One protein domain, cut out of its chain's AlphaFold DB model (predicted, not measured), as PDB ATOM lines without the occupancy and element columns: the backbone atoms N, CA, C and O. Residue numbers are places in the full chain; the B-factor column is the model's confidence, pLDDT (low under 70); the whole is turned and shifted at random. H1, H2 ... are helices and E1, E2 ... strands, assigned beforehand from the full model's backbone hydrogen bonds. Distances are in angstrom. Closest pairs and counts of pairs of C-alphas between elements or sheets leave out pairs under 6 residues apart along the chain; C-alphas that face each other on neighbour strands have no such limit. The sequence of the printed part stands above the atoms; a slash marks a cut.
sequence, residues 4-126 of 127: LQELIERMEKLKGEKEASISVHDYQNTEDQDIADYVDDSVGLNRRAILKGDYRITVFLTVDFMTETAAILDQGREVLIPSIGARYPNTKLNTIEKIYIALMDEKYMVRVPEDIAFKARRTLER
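Overview. This is residues 4 to 126 of the 127 residues of the protein "Quinolinate synthase" of Candidatus Bathyarchaeota archaeon (UniProt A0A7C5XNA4). A small compact body, a twisted four-stranded parallel sheet with H3 and H4 side by side over one face, has a long hooked arm sticking out from it, residues 92 to 126, with H5 and then H6. H1 and H2 only graze the sheet. The printed part has 123 residues, with six named helices and four named strands in the order H1 E1 H2 E2 H3 E3 H4 E4 H5 H6; the sheet runs E2 E1 E3 E4, and the class is mixed, helices and strands. The whole is loose, with a radius of gyration of the C-alphas of 19.2 A, and elongated, spanning 56 by 34 by 29 A.

Arrangement. In the sheet, E1, residues 20 to 25, and E3, residues 57 to 61, are inner strands, parallel at 20 degrees, with N 23 and O 59 2.9 A apart, within hydrogen-bond range. The edge strands are E2, residues 38 to 40, parallel to E1 with N 24 and O 38 at 2.9 A, and E4, residues 78 to 80, parallel to E3 with N 60 and O 80 at 2.8 A. H3, residues 42 to 50, and H4, residues 64 to 73, are on the same face, making two layers, helices on one face of a sheet. H3 has a height over the sheet of 8.4 A and H4 one of 8.9 A. They touch, closest at the C-alphas of Asn 46 and Ala 70, 5.4 A, and run the same way at a shallow tilt of 32 degrees, only just short of steep. E1, H2, E2 and E3, H4, E4 are strand-helix-strand units, two parallel neighbour strands with a helix between; E2, H3, E3 is a split one, with E1 between its strands. The three crossovers are right-handed. H1, residues 4 to 17, grazes the sheet with residues 12 to 15, and H2, residues 30 to 34, with residues 32 to 34. H5, residues 96 to 104, and H6, residues 114 to 124, are apart and not on the sheet. Every O i to N i+4 pair is within hydrogen-bond range in H1, H2, H3, H4 and H5, and 6 of 7 in H6.

Along the chain. H1 begins at C-alpha 4 (17.871, -36.144, 47.726) and is 20.0 A long. E1 measures 16.8 A, E3 13.2 A, H3 12.7 A, H4 14.4 A and H5 12.1 A. H6 measures 15.0 A and ends at C-alpha 124 (49.023, -37.134, 27.405).

Size, cuts and confidence. The C-alphas of Glu 17 and Asp 105 are the two farthest apart, 57.0 A. Without residues 92 to 126, which stand free, the body spans 36 by 29 by 21 A. The printed part has no cut. The link from E4 to H5, 15 residues, is long. The pLDDT is under 70 at residues 52 to 53, 85 to 89 and 91.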
ATOM      1  N   LEU A   4      16.771 -36.866  48.368       82.19
ATOM      2  CA  LEU A   4      17.871 -36.144  47.726       82.19
ATOM      3  C   LEU A   4      17.361 -34.986  46.857       82.19
ATOM      4  O   LEU A   4      17.863 -33.876  46.973       82.19
ATOM      5  N   GLN A   5      16.318 -35.213  46.054       87.31
ATOM      6  CA  GLN A   5      15.702 -34.157  45.238       87.31
ATOM      7  C   GLN A   5      15.144 -33.017  46.098       87.31
ATOM      8  O   GLN A   5      15.386 -31.853  45.801       87.31
ATOM      9  N   GLU A   6      14.483 -33.341  47.213       92.62
ATOM     10  CA  GLU A   6      13.987 -32.327  48.156       92.62
ATOM     11  C   GLU A   6      15.123 -31.491  48.775       92.62
ATOM     12  O   GLU A   6      14.945 -30.309  49.072       92.62
ATOM     13  N   LEU A   7      16.302 -32.087  48.984       90.69
ATOM     14  CA  LEU A   7      17.480 -31.367  49.472       90.69
ATOM     15  C   LEU A   7      18.062 -30.438  48.403       90.69
ATOM     16  O   LEU A   7      18.368 -29.293  48.729       90.69
ATOM     17  N   ILE A   8      18.163 -30.900  47.154       89.69
ATOM     18  CA  ILE A   8      18.652 -30.097  46.025       89.69
ATOM     19  C   ILE A   8      17.746 -28.878  45.808       89.69
ATOM     20  O   ILE A   8      18.239 -27.756  45.752       89.69
ATOM     21  N   GLU A   9      16.423 -29.060  45.792       92.00
ATOM     22  CA  GLU A   9      15.472 -27.946  45.641       92.00
ATOM     23  C   GLU A   9      15.621 -26.898  46.753       92.00
ATOM     24  O   GLU A   9      15.627 -25.688  46.507       92.00
ATOM     25  N   ARG A  10      15.774 -27.349  48.004       93.88
ATOM     26  CA  ARG A  10      15.987 -26.451  49.148       93.88
ATOM     27  C   ARG A  10      17.331 -25.736  49.076       93.88
ATOM     28  O   ARG A  10      17.409 -24.573  49.470       93.88
ATOM     29  N   MET A  11      18.370 -26.422  48.611       94.12
ATOM     30  CA  MET A  11      19.698 -25.851  48.428       94.12
ATOM     31  C   MET A  11      19.688 -24.782  47.335       94.12
ATOM     32  O   MET A  11      20.182 -23.691  47.588       94.12
ATOM     33  N   GLU A  12      19.070 -25.032  46.178       92.75
ATOM     34  CA  GLU A  12      18.951 -24.047  45.093       92.75
ATOM     35  C   GLU A  12      18.203 -22.788  45.544       92.75
ATOM     36  O   GLU A  12      18.644 -21.663  45.299       92.75
ATOM     37  N   LYS A  13      17.116 -22.959  46.309       94.25
ATOM     38  CA  LYS A  13      16.415 -21.829  46.925       94.25
ATOM     39  C   LYS A  13      17.335 -21.022  47.850       94.25
ATOM     40  O   LYS A  13      17.387 -19.797  47.748       94.25
ATOM     41  N   LEU A  14      18.079 -21.697  48.729       94.06
ATOM     42  CA  LEU A  14      19.032 -21.046  49.634       94.06
ATOM     43  C   LEU A  14      20.190 -20.376  48.885       94.06
ATOM     44  O   LEU A  14      20.633 -19.310  49.306       94.06
ATOM     45  N   LYS A  15      20.665 -20.971  47.786       92.88
ATOM     46  CA  LYS A  15      21.720 -20.421  46.931       92.88
ATOM     47  C   LYS A  15      21.309 -19.049  46.399       92.88
ATOM     48  O   LYS A  15      22.062 -18.091  46.553       92.88
ATOM     49  N   GLY A  16      20.078 -18.934  45.894       90.88
ATOM     50  CA  GLY A  16      19.496 -17.659  45.471       90.88
ATOM     51  C   GLY A  16      19.337 -16.656  46.620       90.88
ATOM     52  O   GLY A  16      19.813 -15.531  46.519       90.88
ATOM     53  N   GLU A  17      18.731 -17.061  47.742       94.56
ATOM     54  CA  GLU A  17      18.514 -16.184  48.911       94.56
ATOM     55  C   GLU A  17      19.812 -15.644  49.527       94.56
ATOM     56  O   GLU A  17      19.816 -14.590  50.166       94.56
ATOM     57  N   LYS A  18      20.910 -16.393  49.402       92.06
ATOM     58  CA  LYS A  18      22.214 -16.034  49.962       92.06
ATOM     59  C   LYS A  18      23.146 -15.365  48.966       92.06
ATOM     60  O   LYS A  18      24.240 -14.993  49.398       92.06
ATOM     61  N   GLU A  19      22.721 -15.221  47.708       92.50
ATOM     62  CA  GLU A  19      23.571 -14.794  46.594       92.50
ATOM     63  C   GLU A  19      24.858 -15.625  46.594       92.50
ATOM     64  O   GLU A  19      25.963 -15.097  46.717       92.50
ATOM     65  N   ALA A  20      24.707 -16.949  46.607       92.50
ATOM     66  CA  ALA A  20      25.813 -17.888  46.690       92.50
ATOM     67  C   ALA A  20      26.121 -18.503  45.321       92.50
ATOM     68  O   ALA A  20      25.228 -18.659  44.494       92.50
ATOM     69  N   SER A  21      27.373 -18.904  45.117       92.31
ATOM     70  CA  SER A  21      27.766 -19.788  44.019       92.31
ATOM     71  C   SER A  21      28.366 -21.096  44.533       92.31
ATOM     72  O   SER A  21      28.883 -21.156  45.652       92.31
ATOM     73  N   ILE A  22      28.295 -22.144  43.719       93.19
ATOM     74  CA  ILE A  22      28.844 -23.474  43.973       93.19
ATOM     75  C   ILE A  22      29.913 -23.766  42.917       93.19
ATOM     76  O   ILE A  22      29.644 -23.808  41.718       93.19
ATOM     77  N   SER A  23      31.140 -23.966  43.387       92.44
ATOM     78  CA  SER A  23      32.324 -24.262  42.585       92.44
ATOM     79  C   SER A  23      32.823 -25.666  42.916       92.44
ATOM     80  O   SER A  23      33.126 -25.962  44.074       92.44
ATOM     81  N   VAL A  24      32.916 -26.534  41.913       94.00
ATOM     82  CA  VAL A  24      33.157 -27.971  42.091       94.00
ATOM     83  C   VAL A  24      34.388 -28.404  41.309       94.00
ATOM     84  O   VAL A  24      34.557 -28.031  40.149       94.00
ATOM     85  N   HIS A  25      35.268 -29.179  41.946       94.19
ATOM     86  CA  HIS A  25      36.404 -29.762  41.236       94.19
ATOM     87  C   HIS A  25      35.955 -30.895  40.315       94.19
ATOM     88  O   HIS A  25      35.125 -31.713  40.706       94.19
ATOM     89  N   ASP A  26      36.578 -31.012  39.145       92.31
ATOM     90  CA  ASP A  26      36.309 -32.077  38.166       92.31
ATOM     91  C   ASP A  26      36.482 -33.528  38.682       92.31
ATOM     92  O   ASP A  26      35.959 -34.458  38.066       92.31
ATOM     93  N   TYR A  27      37.150 -33.746  39.825       90.75
ATOM     94  CA  TYR A  27      37.291 -35.065  40.450       90.75
ATOM     95  C   TYR A  27      36.107 -35.448  41.351       90.75
ATOM     96  O   TYR A  27      36.073 -36.574  41.850       90.75
ATOM     97  N   GLN A  28      35.188 -34.518  41.642       89.88
ATOM     98  CA  GLN A  28      34.013 -34.785  42.479       89.88
ATOM     99  C   GLN A  28      32.995 -35.652  41.736       89.88
ATOM    100  O   GLN A  28      33.076 -35.817  40.517       89.88
ATOM    101  N   ASN A  29      32.020 -36.210  42.457       91.00
ATOM    102  CA  ASN A  29      31.015 -37.070  41.839       91.00
ATOM    103  C   ASN A  29      30.170 -36.289  40.823       91.00
ATOM    104  O   ASN A  29      29.962 -35.087  40.967       91.00
ATOM    105  N   THR A  30      29.635 -36.980  39.815       89.75
ATOM    106  CA  THR A  30      28.797 -36.356  38.774       89.75
ATOM    107  C   THR A  30      27.608 -35.597  39.366       89.75
ATOM    108  O   THR A  30      27.337 -34.482  38.948       89.75
ATOM    109  N   GLU A  31      26.972 -36.141  40.402       89.75
ATOM    110  CA  GLU A  31      25.860 -35.486  41.108       89.75
ATOM    111  C   GLU A  31      26.239 -34.152  41.774       89.75
ATOM    112  O   GLU A  31      25.411 -33.246  41.835       89.75
ATOM    113  N   ASP A  32      27.489 -34.005  42.226       91.19
ATOM    114  CA  ASP A  32      28.010 -32.744  42.759       91.19
ATOM    115  C   ASP A  32      28.285 -31.746  41.623       91.19
ATOM    116  O   ASP A  32      28.057 -30.547  41.764       91.19
ATOM    117  N   GLN A  33      28.771 -32.238  40.480       92.06
ATOM    118  CA  GLN A  33      29.031 -31.418  39.294       92.06
ATOM    119  C   GLN A  33      27.731 -30.901  38.658       92.06
ATOM    120  O   GLN A  33      27.693 -29.760  38.206       92.06
ATOM    121  N   ASP A  34      26.658 -31.696  38.674       92.44
ATOM    122  CA  ASP A  34      25.348 -31.339  38.109       92.44
ATOM    123  C   ASP A  34      24.681 -30.148  38.826       92.44
ATOM    124  O   ASP A  34      23.861 -29.447  38.232       92.44
ATOM    125  N   ILE A  35      25.026 -29.906  40.097       92.38
ATOM    126  CA  ILE A  35      24.514 -28.779  40.898       92.38
ATOM    127  C   ILE A  35      25.461 -27.568  40.927       92.38
ATOM    128  O   ILE A  35      25.180 -26.567  41.592       92.38
ATOM    129  N   ALA A  36      26.609 -27.660  40.256       92.94
ATOM    130  CA  ALA A  36      27.625 -26.623  40.265       92.94
ATOM    131  C   ALA A  36      27.237 -25.452  39.354       92.94
ATOM    132  O   ALA A  36      26.782 -25.644  38.229       92.94
ATOM    133  N   ASP A  37      27.533 -24.225  39.783       92.50
ATOM    134  CA  ASP A  37      27.560 -23.088  38.855       92.50
ATOM    135  C   ASP A  37      28.840 -23.127  38.007       92.50
ATOM    136  O   ASP A  37      28.870 -22.655  36.870       92.50
ATOM    137  N   TYR A  38      29.905 -23.718  38.561       92.12
ATOM    138  CA  TYR A  38      31.185 -23.878  37.891       92.12
ATOM    139  C   TYR A  38      31.844 -25.217  38.210       92.12
ATOM    140  O   TYR A  38      32.051 -25.550  39.376       92.12
ATOM    141  N   VAL A  39      32.297 -25.909  37.166       94.06
ATOM    142  CA  VAL A  39      33.158 -27.098  37.262       94.06
ATOM    143  C   VAL A  39      34.508 -26.778  36.622       94.06
ATOM    144  O   VAL A  39      34.537 -26.216  35.528       94.06
ATOM    145  N   ASP A  40      35.618 -27.039  37.312       93.69
ATOM    146  CA  ASP A  40      36.975 -26.850  36.764       93.69
ATOM    147  C   ASP A  40      38.048 -27.608  37.554       93.69
ATOM    148  O   ASP A  40      37.769 -28.238  38.577       93.69
ATOM    149  N   ASP A  41      39.293 -27.472  37.099       92.12
ATOM    150  CA  ASP A  41      40.485 -27.840  37.850       92.12
ATOM    151  C   ASP A  41      40.867 -26.797  38.924       92.12
ATOM    152  O   ASP A  41      40.269 -25.726  39.087       92.12
ATOM    153  N   SER A  42      41.934 -27.090  39.667       87.81
ATOM    154  CA  SER A  42      42.443 -26.200  40.715       87.81
ATOM    155  C   SER A  42      42.805 -24.781  40.264       87.81
ATOM    156  O   SER A  42      42.644 -23.833  41.040       87.81
ATOM    157  N   VAL A  43      43.291 -24.603  39.038       87.69
ATOM    158  CA  VAL A  43      43.706 -23.300  38.516       87.69
ATOM    159  C   VAL A  43      42.482 -22.524  38.053       87.69
ATOM    160  O   VAL A  43      42.346 -21.343  38.383       87.69
ATOM    161  N   GLY A  44      41.570 -23.179  37.338       89.00
ATOM    162  CA  GLY A  44      40.324 -22.598  36.862       89.00
ATOM    163  C   GLY A  44      39.445 -22.102  38.006       89.00
ATOM    164  O   GLY A  44      39.017 -20.943  37.992       89.00
ATOM    165  N   LEU A  45      39.255 -22.916  39.051       89.44
ATOM    166  CA  LEU A  45      38.451 -22.529  40.216       89.44
ATOM    167  C   LEU A  45      39.079 -21.362  40.999       89.44
ATOM    168  O   LEU A  45      38.380 -20.405  41.336       89.44
ATOM    169  N   ASN A  46      40.399 -21.364  41.224       85.62
ATOM    170  CA  ASN A  46      41.078 -20.232  41.873       85.62
ATOM    171  C   ASN A  46      41.032 -18.958  41.019       85.62
ATOM    172  O   ASN A  46      40.857 -17.856  41.537       85.62
ATOM    173  N   ARG A  47      41.134 -19.080  39.692       85.81
ATOM    174  CA  ARG A  47      40.989 -17.934  38.790       85.81
ATOM    175  C   ARG A  47      39.580 -17.349  38.859       85.81
ATOM    176  O   ARG A  47      39.444 -16.129  38.845       85.81
ATOM    177  N   ARG A  48      38.545 -18.183  38.988       82.19
ATOM    178  CA  ARG A  48      37.165 -17.727  39.231       82.19
ATOM    179  C   ARG A  48      36.983 -17.070  40.602       82.19
ATOM    180  O   ARG A  48      36.250 -16.091  40.702       82.19
ATOM    181  N   ALA A  49      37.707 -17.523  41.625       78.19
ATOM    182  CA  ALA A  49      37.760 -16.826  42.913       78.19
ATOM    183  C   ALA A  49      38.317 -15.393  42.774       78.19
ATOM    184  O   ALA A  49      37.892 -14.490  43.483       78.19
ATOM    185  N   ILE A  50      39.224 -15.148  41.823       76.50
ATOM    186  CA  ILE A  50      39.770 -13.805  41.556       76.50
ATOM    187  C   ILE A  50      38.843 -12.980  40.649       76.50
ATOM    188  O   ILE A  50      38.655 -11.780  40.866       76.50
ATOM    189  N   LEU A  51      38.287 -13.600  39.603       73.25
ATOM    190  CA  LEU A  51      37.364 -12.972  38.658       73.25
ATOM    191  C   LEU A  51      36.010 -12.761  39.350       73.25
ATOM    192  O   LEU A  51      35.106 -13.581  39.224       73.25
ATOM    193  N   LYS A  52      35.907 -11.678  40.132       64.56
ATOM    194  CA  LYS A  52      34.725 -11.305  40.920       64.56
ATOM    195  C   LYS A  52      33.436 -11.489  40.113       64.56
ATOM    196  O   LYS A  52      33.179 -10.746  39.170       64.56
ATOM    197  N   GLY A  53      32.647 -12.484  40.502       69.25
ATOM    198  CA  GLY A  53      31.248 -12.613  40.113       69.25
ATOM    199  C   GLY A  53      30.344 -11.891  41.109       69.25
ATOM    200  O   GLY A  53      30.794 -11.506  42.191       69.25
ATOM    201  N   ASP A  54      29.076 -11.734  40.743       75.56
ATOM    202  CA  ASP A  54      28.069 -11.004  41.521       75.56
ATOM    203  C   ASP A  54      27.395 -11.932  42.551       75.56
ATOM    204  O   ASP A  54      26.227 -12.293  42.446       75.56
ATOM    205  N   TYR A  55      28.192 -12.435  43.497       84.25
ATOM    206  CA  TYR A  55      27.735 -13.298  44.587       84.25
ATOM    207  C   TYR A  55      28.481 -12.960  45.878       84.25
ATOM    208  O   TYR A  55      29.662 -12.623  45.856       84.25
ATOM    209  N   ARG A  56      27.794 -13.058  47.015       88.62
ATOM    210  CA  ARG A  56      28.326 -12.775  48.356       88.62
ATOM    211  C   ARG A  56      29.045 -13.976  48.964       88.62
ATOM    212  O   ARG A  56      29.984 -13.803  49.740       88.62
ATOM    213  N   ILE A  57      28.594 -15.184  48.627       90.62
ATOM    214  CA  ILE A  57      29.125 -16.451  49.143       90.62
ATOM    215  C   ILE A  57      29.627 -17.311  47.982       90.62
ATOM    216  O   ILE A  57      29.014 -17.355  46.918       90.62
ATOM    217  N   THR A  58      30.709 -18.052  48.194       89.88
ATOM    218  CA  THR A  58      31.137 -19.126  47.294       89.88
ATOM    219  C   THR A  58      31.409 -20.402  48.080       89.88
ATOM    220  O   THR A  58      32.160 -20.405  49.054       89.88
ATOM    221  N   VAL A  59      30.784 -21.500  47.669       91.62
ATOM    222  CA  VAL A  59      30.958 -22.828  48.259       91.62
ATOM    223  C   VAL A  59      31.900 -23.628  47.368       91.62
ATOM    224  O   VAL A  59      31.588 -23.891  46.210       91.62
ATOM    225  N   PHE A  60      33.056 -24.013  47.904       90.62
ATOM    226  CA  PHE A  60      34.066 -24.796  47.199       90.62
ATOM    227  C   PHE A  60      33.974 -26.272  47.588       90.62
ATOM    228  O   PHE A  60      34.277 -26.652  48.721       90.62
ATOM    229  N   LEU A  61      33.609 -27.126  46.631       91.75
ATOM    230  CA  LEU A  61      33.686 -28.582  46.759       91.75
ATOM    231  C   LEU A  61      35.085 -29.043  46.337       91.75
ATOM    232  O   LEU A  61      35.282 -29.693  45.309       91.75
ATOM    233  N   THR A  62      36.080 -28.686  47.145       88.19
ATOM    234  CA  THR A  62      37.494 -29.011  46.923       88.19
ATOM    235  C   THR A  62      38.126 -29.590  48.187       88.19
ATOM    236  O   THR A  62      37.468 -29.750  49.215       88.19
ATOM    237  N   VAL A  63      39.421 -29.902  48.125       89.06
ATOM    238  CA  VAL A  63      40.218 -30.157  49.328       89.06
ATOM    239  C   VAL A  63      40.548 -28.859  50.074       89.06
ATOM    240  O   VAL A  63      40.536 -27.777  49.480       89.06
ATOM    241  N   ASP A  64      40.856 -28.968  51.368       87.81
ATOM    242  CA  ASP A  64      41.010 -27.829  52.287       87.81
ATOM    243  C   ASP A  64      42.018 -26.769  51.815       87.81
ATOM    244  O   ASP A  64      41.657 -25.598  51.720       87.81
ATOM    245  N   PHE A  65      43.236 -27.161  51.426       85.12
ATOM    246  CA  PHE A  65      44.261 -26.197  50.992       85.12
ATOM    247  C   PHE A  65      43.848 -25.389  49.746       85.12
ATOM    248  O   PHE A  65      44.270 -24.244  49.564       85.12
ATOM    249  N   MET A  66      43.025 -25.975  48.872       88.25
ATOM    250  CA  MET A  66      42.521 -25.282  47.687       88.25
ATOM    251  C   MET A  66      41.472 -24.244  48.070       88.25
ATOM    252  O   MET A  66      41.519 -23.121  47.574       88.25
ATOM    253  N   THR A  67      40.571 -24.587  48.993       88.38
ATOM    254  CA  THR A  67      39.588 -23.633  49.513       88.38
ATOM    255  C   THR A  67      40.260 -22.505  50.299       88.38
ATOM    256  O   THR A  67      39.881 -21.348  50.149       88.38
ATOM    257  N   GLU A  68      41.298 -22.811  51.085       89.38
ATOM    258  CA  GLU A  68      42.121 -21.808  51.775       89.38
ATOM    259  C   GLU A  68      42.784 -20.846  50.779       89.38
ATOM    260  O   GLU A  68      42.773 -19.634  50.985       89.38
ATOM    261  N   THR A  69      43.303 -21.368  49.663       89.38
ATOM    262  CA  THR A  69      43.887 -20.548  48.589       89.38
ATOM    263  C   THR A  69      42.848 -19.605  47.985       89.38
ATOM    264  O   THR A  69      43.116 -18.411  47.852       89.38
ATOM    265  N   ALA A  70      41.644 -20.100  47.689       88.12
ATOM    266  CA  ALA A  70      40.550 -19.270  47.195       88.12
ATOM    267  C   ALA A  70      40.171 -18.167  48.200       88.12
ATOM    268  O   ALA A  70      40.041 -17.014  47.805       88.12
ATOM    269  N   ALA A  71      40.086 -18.486  49.497       89.38
ATOM    270  CA  ALA A  71      39.808 -17.513  50.558       89.38
ATOM    271  C   ALA A  71      40.897 -16.436  50.705       89.38
ATOM    272  O   ALA A  71      40.597 -15.288  51.021       89.38
ATOM    273  N   ILE A  72      42.165 -16.782  50.459       89.50
ATOM    274  CA  ILE A  72      43.273 -15.815  50.453       89.50
ATOM    275  C   ILE A  72      43.165 -14.865  49.253       89.50
ATOM    276  O   ILE A  72      43.404 -13.663  49.393       89.50
ATOM    277  N   LEU A  73      42.836 -15.407  48.077       85.75
ATOM    278  CA  LEU A  73      42.731 -14.658  46.823       85.75
ATOM    279  C   LEU A  73      41.480 -13.769  46.769       85.75
ATOM    280  O   LEU A  73      41.507 -12.701  46.157       85.75
ATOM    281  N   ASP A  74      40.401 -14.192  47.420       82.69
ATOM    282  CA  ASP A  74      39.096 -13.545  47.401       82.69
ATOM    283  C   ASP A  74      38.773 -12.856  48.731       82.69
ATOM    284  O   ASP A  74      38.016 -13.350  49.561       82.69
ATOM    285  N   GLN A  75      39.334 -11.664  48.930       74.69
ATOM    286  CA  GLN A  75      39.139 -10.900  50.171       74.69
ATOM    287  C   GLN A  75      37.785 -10.171  50.264       74.69
ATOM    288  O   GLN A  75      37.592  -9.351  51.160       74.69
ATOM    289  N   GLY A  76      36.866 -10.402  49.319       80.12
ATOM    290  CA  GLY A  76      35.582  -9.700  49.252       80.12
ATOM    291  C   GLY A  76      34.360 -10.546  49.604       80.12
ATOM    292  O   GLY A  76      33.323  -9.975  49.937       80.12
ATOM    293  N   ARG A  77      34.459 -11.876  49.513       87.69
ATOM    294  CA  ARG A  77      33.328 -12.806  49.640       87.69
ATOM    295  C   ARG A  77      33.572 -13.818  50.753       87.69
ATOM    296  O   ARG A  77      34.706 -14.069  51.150       87.69
ATOM    297  N   GLU A  78      32.498 -14.414  51.261       90.50
ATOM    298  CA  GLU A  78      32.611 -15.535  52.196       90.50
ATOM    299  C   GLU A  78      32.903 -16.825  51.418       90.50
ATOM    300  O   GLU A  78      32.117 -17.236  50.562       90.50
ATOM    301  N   VAL A  79      34.022 -17.478  51.735       90.50
ATOM    302  CA  VAL A  79      34.418 -18.758  51.135       90.50
ATOM    303  C   VAL A  79      34.084 -19.898  52.095       90.50
ATOM    304  O   VAL A  79      34.570 -19.931  53.225       90.50
ATOM    305  N   LEU A  80      33.250 -20.840  51.648       91.06
ATOM    306  CA  LEU A  80      32.772 -21.976  52.439       91.06
ATOM    307  C   LEU A  80      33.285 -23.308  51.884       91.06
ATOM    308  O   LEU A  80      33.425 -23.475  50.675       91.06
ATOM    309  N   ILE A  81      33.477 -24.284  52.777       90.44
ATOM    310  CA  ILE A  81      33.744 -25.688  52.442       90.44
ATOM    311  C   ILE A  81      32.644 -26.577  53.057       90.44
ATOM    312  O   ILE A  81      32.363 -26.435  54.249       90.44
ATOM    313  N   PRO A  82      32.010 -27.497  52.302       87.38
ATOM    314  CA  PRO A  82      30.914 -28.325  52.826       87.38
ATOM    315  C   PRO A  82      31.324 -29.318  53.919       87.38
ATOM    316  O   PRO A  82      30.490 -29.727  54.724       87.38
ATOM    317  N   SER A  83      32.596 -29.727  53.946       83.56
ATOM    318  CA  SER A  83      33.117 -30.701  54.907       83.56
ATOM    319  C   SER A  83      34.469 -30.259  55.453       83.56
ATOM    320  O   SER A  83      35.481 -30.230  54.744       83.56
ATOM    321  N   ILE A  84      34.490 -29.926  56.746       70.81
ATOM    322  CA  ILE A  84      35.718 -29.609  57.476       70.81
ATOM    323  C   ILE A  84      36.540 -30.898  57.560       70.81
ATOM    324  O   ILE A  84      36.183 -31.824  58.284       70.81
ATOM    325  N   GLY A  85      37.641 -30.963  56.813       59.91
ATOM    326  CA  GLY A  85      38.485 -32.156  56.764       59.91
ATOM    327  C   GLY A  85      38.396 -32.963  55.472       59.91
ATOM    328  O   GLY A  85      38.881 -34.093  55.466       59.91
ATOM    329  N   ALA A  86      37.906 -32.381  54.369       66.00
ATOM    330  CA  ALA A  86      38.238 -32.815  53.005       66.00
ATOM    331  C   ALA A  86      39.751 -32.646  52.718       66.00
ATOM    332  O   ALA A  86      40.180 -31.995  51.776       66.00
ATOM    333  N   ARG A  87      40.599 -33.187  53.590       64.69
ATOM    334  CA  ARG A  87      42.044 -33.240  53.443       64.69
ATOM    335  C   ARG A  87      42.351 -34.374  52.507       64.69
ATOM    336  O   ARG A  87      41.917 -35.497  52.747       64.69
ATOM    337  N   TYR A  88      43.171 -34.113  51.501       69.06
ATOM    338  CA  TYR A  88      43.802 -35.217  50.802       69.06
ATOM    339  C   TYR A  88      44.685 -35.958  51.821       69.06
ATOM    340  O   TYR A  88      45.652 -35.370  52.315       69.06
ATOM    341  N   PRO A  89      44.364 -37.211  52.200       65.19
ATOM    342  CA  PRO A  89      44.888 -37.844  53.418       65.19
ATOM    343  C   PRO A  89      46.417 -37.960  53.437       65.19
ATOM    344  O   PRO A  89      47.028 -38.056  54.498       65.19
ATOM    345  N   ASN A  90      47.038 -37.875  52.260       71.44
ATOM    346  CA  ASN A  90      48.463 -38.082  52.070       71.44
ATOM    347  C   ASN A  90      49.268 -36.799  51.796       71.44
ATOM    348  O   ASN A  90      50.495 -36.877  51.770       71.44
ATOM    349  N   THR A  91      48.654 -35.618  51.622       65.62
ATOM    350  CA  THR A  91      49.418 -34.389  51.282       65.62
ATOM    351  C   THR A  91      50.423 -34.011  52.365       65.62
ATOM    352  O   THR A  91      51.518 -33.548  52.059       65.62
ATOM    353  N   LYS A  92      50.095 -34.277  53.633       73.88
ATOM    354  CA  LYS A  92      50.956 -33.975  54.787       73.88
ATOM    355  C   LYS A  92      52.032 -35.031  55.059       73.88
ATOM    356  O   LYS A  92      52.807 -34.877  56.000       73.88
ATOM    357  N   LEU A  93      52.106 -36.100  54.261       78.38
ATOM    358  CA  LEU A  93      53.144 -37.123  54.424       78.38
ATOM    359  C   LEU A  93      54.514 -36.659  53.932       78.38
ATOM    360  O   LEU A  93      55.509 -37.236  54.369       78.38
ATOM    361  N   ASN A  94      54.567 -35.654  53.057       78.56
ATOM    362  CA  ASN A  94      55.803 -35.066  52.557       78.56
ATOM    363  C   ASN A  94      56.336 -34.053  53.577       78.56
ATOM    364  O   ASN A  94      55.858 -32.925  53.661       78.56
ATOM    365  N   THR A  95      57.313 -34.475  54.376       83.69
ATOM    366  CA  THR A  95      57.982 -33.628  55.371       83.69
ATOM    367  C   THR A  95      59.334 -33.151  54.846       83.69
ATOM    368  O   THR A  95      59.920 -33.791  53.973       83.69
ATOM    369  N   ILE A  96      59.870 -32.061  55.410       87.44
ATOM    370  CA  ILE A  96      61.216 -31.557  55.072       87.44
ATOM    371  C   ILE A  96      62.271 -32.661  55.239       87.44
ATOM    372  O   ILE A  96      63.125 -32.836  54.378       87.44
ATOM    373  N   GLU A  97      62.163 -33.458  56.304       82.75
ATOM    374  CA  GLU A  97      63.035 -34.610  56.550       82.75
ATOM    375  C   GLU A  97      62.967 -35.641  55.417       82.75
ATOM    376  O   GLU A  97      63.998 -36.074  54.913       82.75
ATOM    377  N   LYS A  98      61.766 -36.008  54.960       82.06
ATOM    378  CA  LYS A  98      61.610 -36.969  53.860       82.06
ATOM    379  C   LYS A  98      62.103 -36.419  52.527       82.06
ATOM    380  O   LYS A  98      62.636 -37.190  51.738       82.06
ATOM    381  N   ILE A  99      61.960 -35.113  52.292       84.75
ATOM    382  CA  ILE A  99      62.530 -34.438  51.118       84.75
ATOM    383  C   ILE A  99      64.057 -34.519  51.167       84.75
ATOM    384  O   ILE A  99      64.673 -34.968  50.204       84.75
ATOM    385  N   TYR A 100      64.664 -34.156  52.301       89.25
ATOM    386  CA  TYR A 100      66.107 -34.270  52.515       89.25
ATOM    387  C   TYR A 100      66.596 -35.702  52.281       89.25
ATOM    388  O   TYR A 100      67.533 -35.923  51.523       89.25
ATOM    389  N   ILE A 101      65.910 -36.679  52.871       91.06
ATOM    390  CA  ILE A 101      66.214 -38.101  52.736       91.06
ATOM    391  C   ILE A 101      66.092 -38.580  51.278       91.06
ATOM    392  O   ILE A 101      66.936 -39.341  50.815       91.06
ATOM    393  N   ALA A 102      65.056 -38.160  50.547       90.62
ATOM    394  CA  ALA A 102      64.877 -38.535  49.146       90.62
ATOM    395  C   ALA A 102      65.995 -37.969  48.254       90.62
ATOM    396  O   ALA A 102      66.441 -38.661  47.344       90.62
ATOM    397  N   LEU A 103      66.461 -36.746  48.537       91.81
ATOM    398  CA  LEU A 103      67.558 -36.098  47.814       91.81
ATOM    399  C   LEU A 103      68.923 -36.702  48.158       91.81
ATOM    400  O   LEU A 103      69.690 -37.016  47.258       91.81
ATOM    401  N   MET A 104      69.216 -36.866  49.448       93.44
ATOM    402  CA  MET A 104      70.488 -37.397  49.942       93.44
ATOM    403  C   MET A 104      70.730 -38.834  49.471       93.44
ATOM    404  O   MET A 104      71.845 -39.168  49.086       93.44
ATOM    405  N   ASP A 105      69.689 -39.669  49.501       95.62
ATOM    406  CA  ASP A 105      69.806 -41.090  49.166       95.62
ATOM    407  C   ASP A 105      69.388 -41.402  47.715       95.62
ATOM    408  O   ASP A 105      69.351 -42.573  47.337       95.62
ATOM    409  N   GLU A 106      68.988 -40.390  46.928       93.12
ATOM    410  CA  GLU A 106      68.417 -40.530  45.573       93.12
ATOM    411  C   GLU A 106      67.349 -41.646  45.464       93.12
ATOM    412  O   GLU A 106      67.257 -42.388  44.478       93.12
ATOM    413  N   LYS A 107      66.530 -41.800  46.511       83.12
ATOM    414  CA  LYS A 107      65.620 -42.944  46.684       83.12
ATOM    415  C   LYS A 107      64.150 -42.587  46.475       83.12
ATOM    416  O   LYS A 107      63.762 -41.425  46.452       83.12
ATOM    417  N   TYR A 108      63.323 -43.628  46.339       89.50
ATOM    418  CA  TYR A 108      61.914 -43.546  45.911       89.50
ATOM    419  C   TYR A 108      61.732 -43.098  44.454       89.50
ATOM    420  O   TYR A 108      60.714 -42.511  44.092       89.50
ATOM    421  N   MET A 109      62.712 -43.417  43.602       89.62
ATOM    422  CA  MET A 109      62.629 -43.181  42.165       89.62
ATOM    423  C   MET A 109      61.408 -43.888  41.569       89.62
ATOM    424  O   MET A 109      61.310 -45.116  41.581       89.62
ATOM    425  N   VAL A 110      60.489 -43.099  41.019       91.50
ATOM    426  CA  VAL A 110      59.308 -43.611  40.325       91.50
ATOM    427  C   VAL A 110      59.750 -44.188  38.983       91.50
ATOM    428  O   VAL A 110      60.317 -43.486  38.148       91.50
ATOM    429  N   ARG A 111      59.497 -45.482  38.771       92.75
ATOM    430  CA  ARG A 111      59.762 -46.176  37.507       92.75
ATOM    431  C   ARG A 111      58.449 -46.683  36.938       92.75
ATOM    432  O   ARG A 111      57.669 -47.310  37.647       92.75
ATOM    433  N   VAL A 112      58.226 -46.428  35.655       94.50
ATOM    434  CA  VAL A 112      57.066 -46.919  34.908       94.50
ATOM    435  C   VAL A 112      57.584 -47.859  33.817       94.50
ATOM    436  O   VAL A 112      58.520 -47.466  33.118       94.50
ATOM    437  N   PRO A 113      57.030 -49.078  33.665       97.44
ATOM    438  CA  PRO A 113      57.385 -49.973  32.566       97.44
ATOM    439  C   PRO A 113      57.280 -49.276  31.207       97.44
ATOM    440  O   PRO A 113      56.357 -48.494  30.969       97.44
ATOM    441  N   GLU A 114      58.240 -49.536  30.324       95.75
ATOM    442  CA  GLU A 114      58.416 -48.762  29.092       95.75
ATOM    443  C   GLU A 114      57.220 -48.878  28.137       95.75
ATOM    444  O   GLU A 114      56.805 -47.891  27.531       95.75
ATOM    445  N   ASP A 115      56.602 -50.054  28.064       95.94
ATOM    446  CA  ASP A 115      55.415 -50.303  27.251       95.94
ATOM    447  C   ASP A 115      54.187 -49.520  27.753       95.94
ATOM    448  O   ASP A 115      53.407 -49.004  26.946       95.94
ATOM    449  N   ILE A 116      54.037 -49.381  29.075       96.38
ATOM    450  CA  ILE A 116      52.997 -48.560  29.709       96.38
ATOM    451  C   ILE A 116      53.293 -47.078  29.468       96.38
ATOM    452  O   ILE A 116      52.412 -46.341  29.018       96.38
ATOM    453  N   ALA A 117      54.533 -46.644  29.711       95.12
ATOM    454  CA  ALA A 117      54.949 -45.255  29.541       95.12
ATOM    455  C   ALA A 117      54.767 -44.783  28.091       95.12
ATOM    456  O   ALA A 117      54.250 -43.691  27.860       95.12
ATOM    457  N   PHE A 118      55.130 -45.617  27.111       94.94
ATOM    458  CA  PHE A 118      54.956 -45.319  25.691       94.94
ATOM    459  C   PHE A 118      53.482 -45.125  25.319       94.94
ATOM    460  O   PHE A 118      53.133 -44.151  24.651       94.94
ATOM    461  N   LYS A 119      52.601 -46.028  25.773       94.31
ATOM    462  CA  LYS A 119      51.157 -45.936  25.506       94.31
ATOM    463  C   LYS A 119      50.542 -44.692  26.150       94.31
ATOM    464  O   LYS A 119      49.820 -43.970  25.471       94.31
ATOM    465  N   ALA A 120      50.854 -44.426  27.420       93.12
ATOM    466  CA  ALA A 120      50.317 -43.280  28.153       93.12
ATOM    467  C   ALA A 120      50.778 -41.941  27.555       93.12
ATOM    468  O   ALA A 120      49.962 -41.042  27.349       93.12
ATOM    469  N   ARG A 121      52.068 -41.827  27.205       94.88
ATOM    470  CA  ARG A 121      52.667 -40.601  26.658       94.88
ATOM    471  C   ARG A 121      51.954 -40.114  25.398       94.88
ATOM    472  O   ARG A 121      51.638 -38.937  25.297       94.88
ATOM    473  N   ARG A 122      51.619 -41.027  24.479       91.75
ATOM    474  CA  ARG A 122      50.919 -40.682  23.230       91.75
ATOM    475  C   ARG A 122      49.561 -40.021  23.447       91.75
ATOM    476  O   ARG A 122      49.124 -39.292  22.562       91.75
ATOM    477  N   THR A 123      48.884 -40.320  24.553       88.19
ATOM    478  CA  THR A 123      47.609 -39.690  24.911       88.19
ATOM    479  C   THR A 123      47.852 -38.357  25.606       88.19
ATOM    480  O   THR A 123      47.266 -37.361  25.203       88.19
ATOM    481  N   LEU A 124      48.752 -38.327  26.595       88.50
ATOM    482  CA  LEU A 124      49.023 -37.134  27.405       88.50
ATOM    483  C   LEU A 124      49.618 -35.971  26.595       88.50
ATOM    484  O   LEU A 124      49.280 -34.828  26.858       88.50
ATOM    485  N   GLU A 125      50.453 -36.241  25.588       89.25
ATOM    486  CA  GLU A 125      51.046 -35.203  24.721       89.25
ATOM    487  C   GLU A 125      50.061 -34.603  23.700       89.25
ATOM    488  O   GLU A 125      50.434 -33.731  22.918       89.25
ATOM    489  N   ARG A 126      48.822 -35.103  23.647       83.94
ATOM    490  CA  ARG A 126      47.778 -34.630  22.724       83.94
ATOM    491  C   ARG A 126      46.689 -33.800  23.408       83.94
ATOM    492  O   ARG A 126      45.826 -33.293  22.692       83.94
TER     493      ARG A 126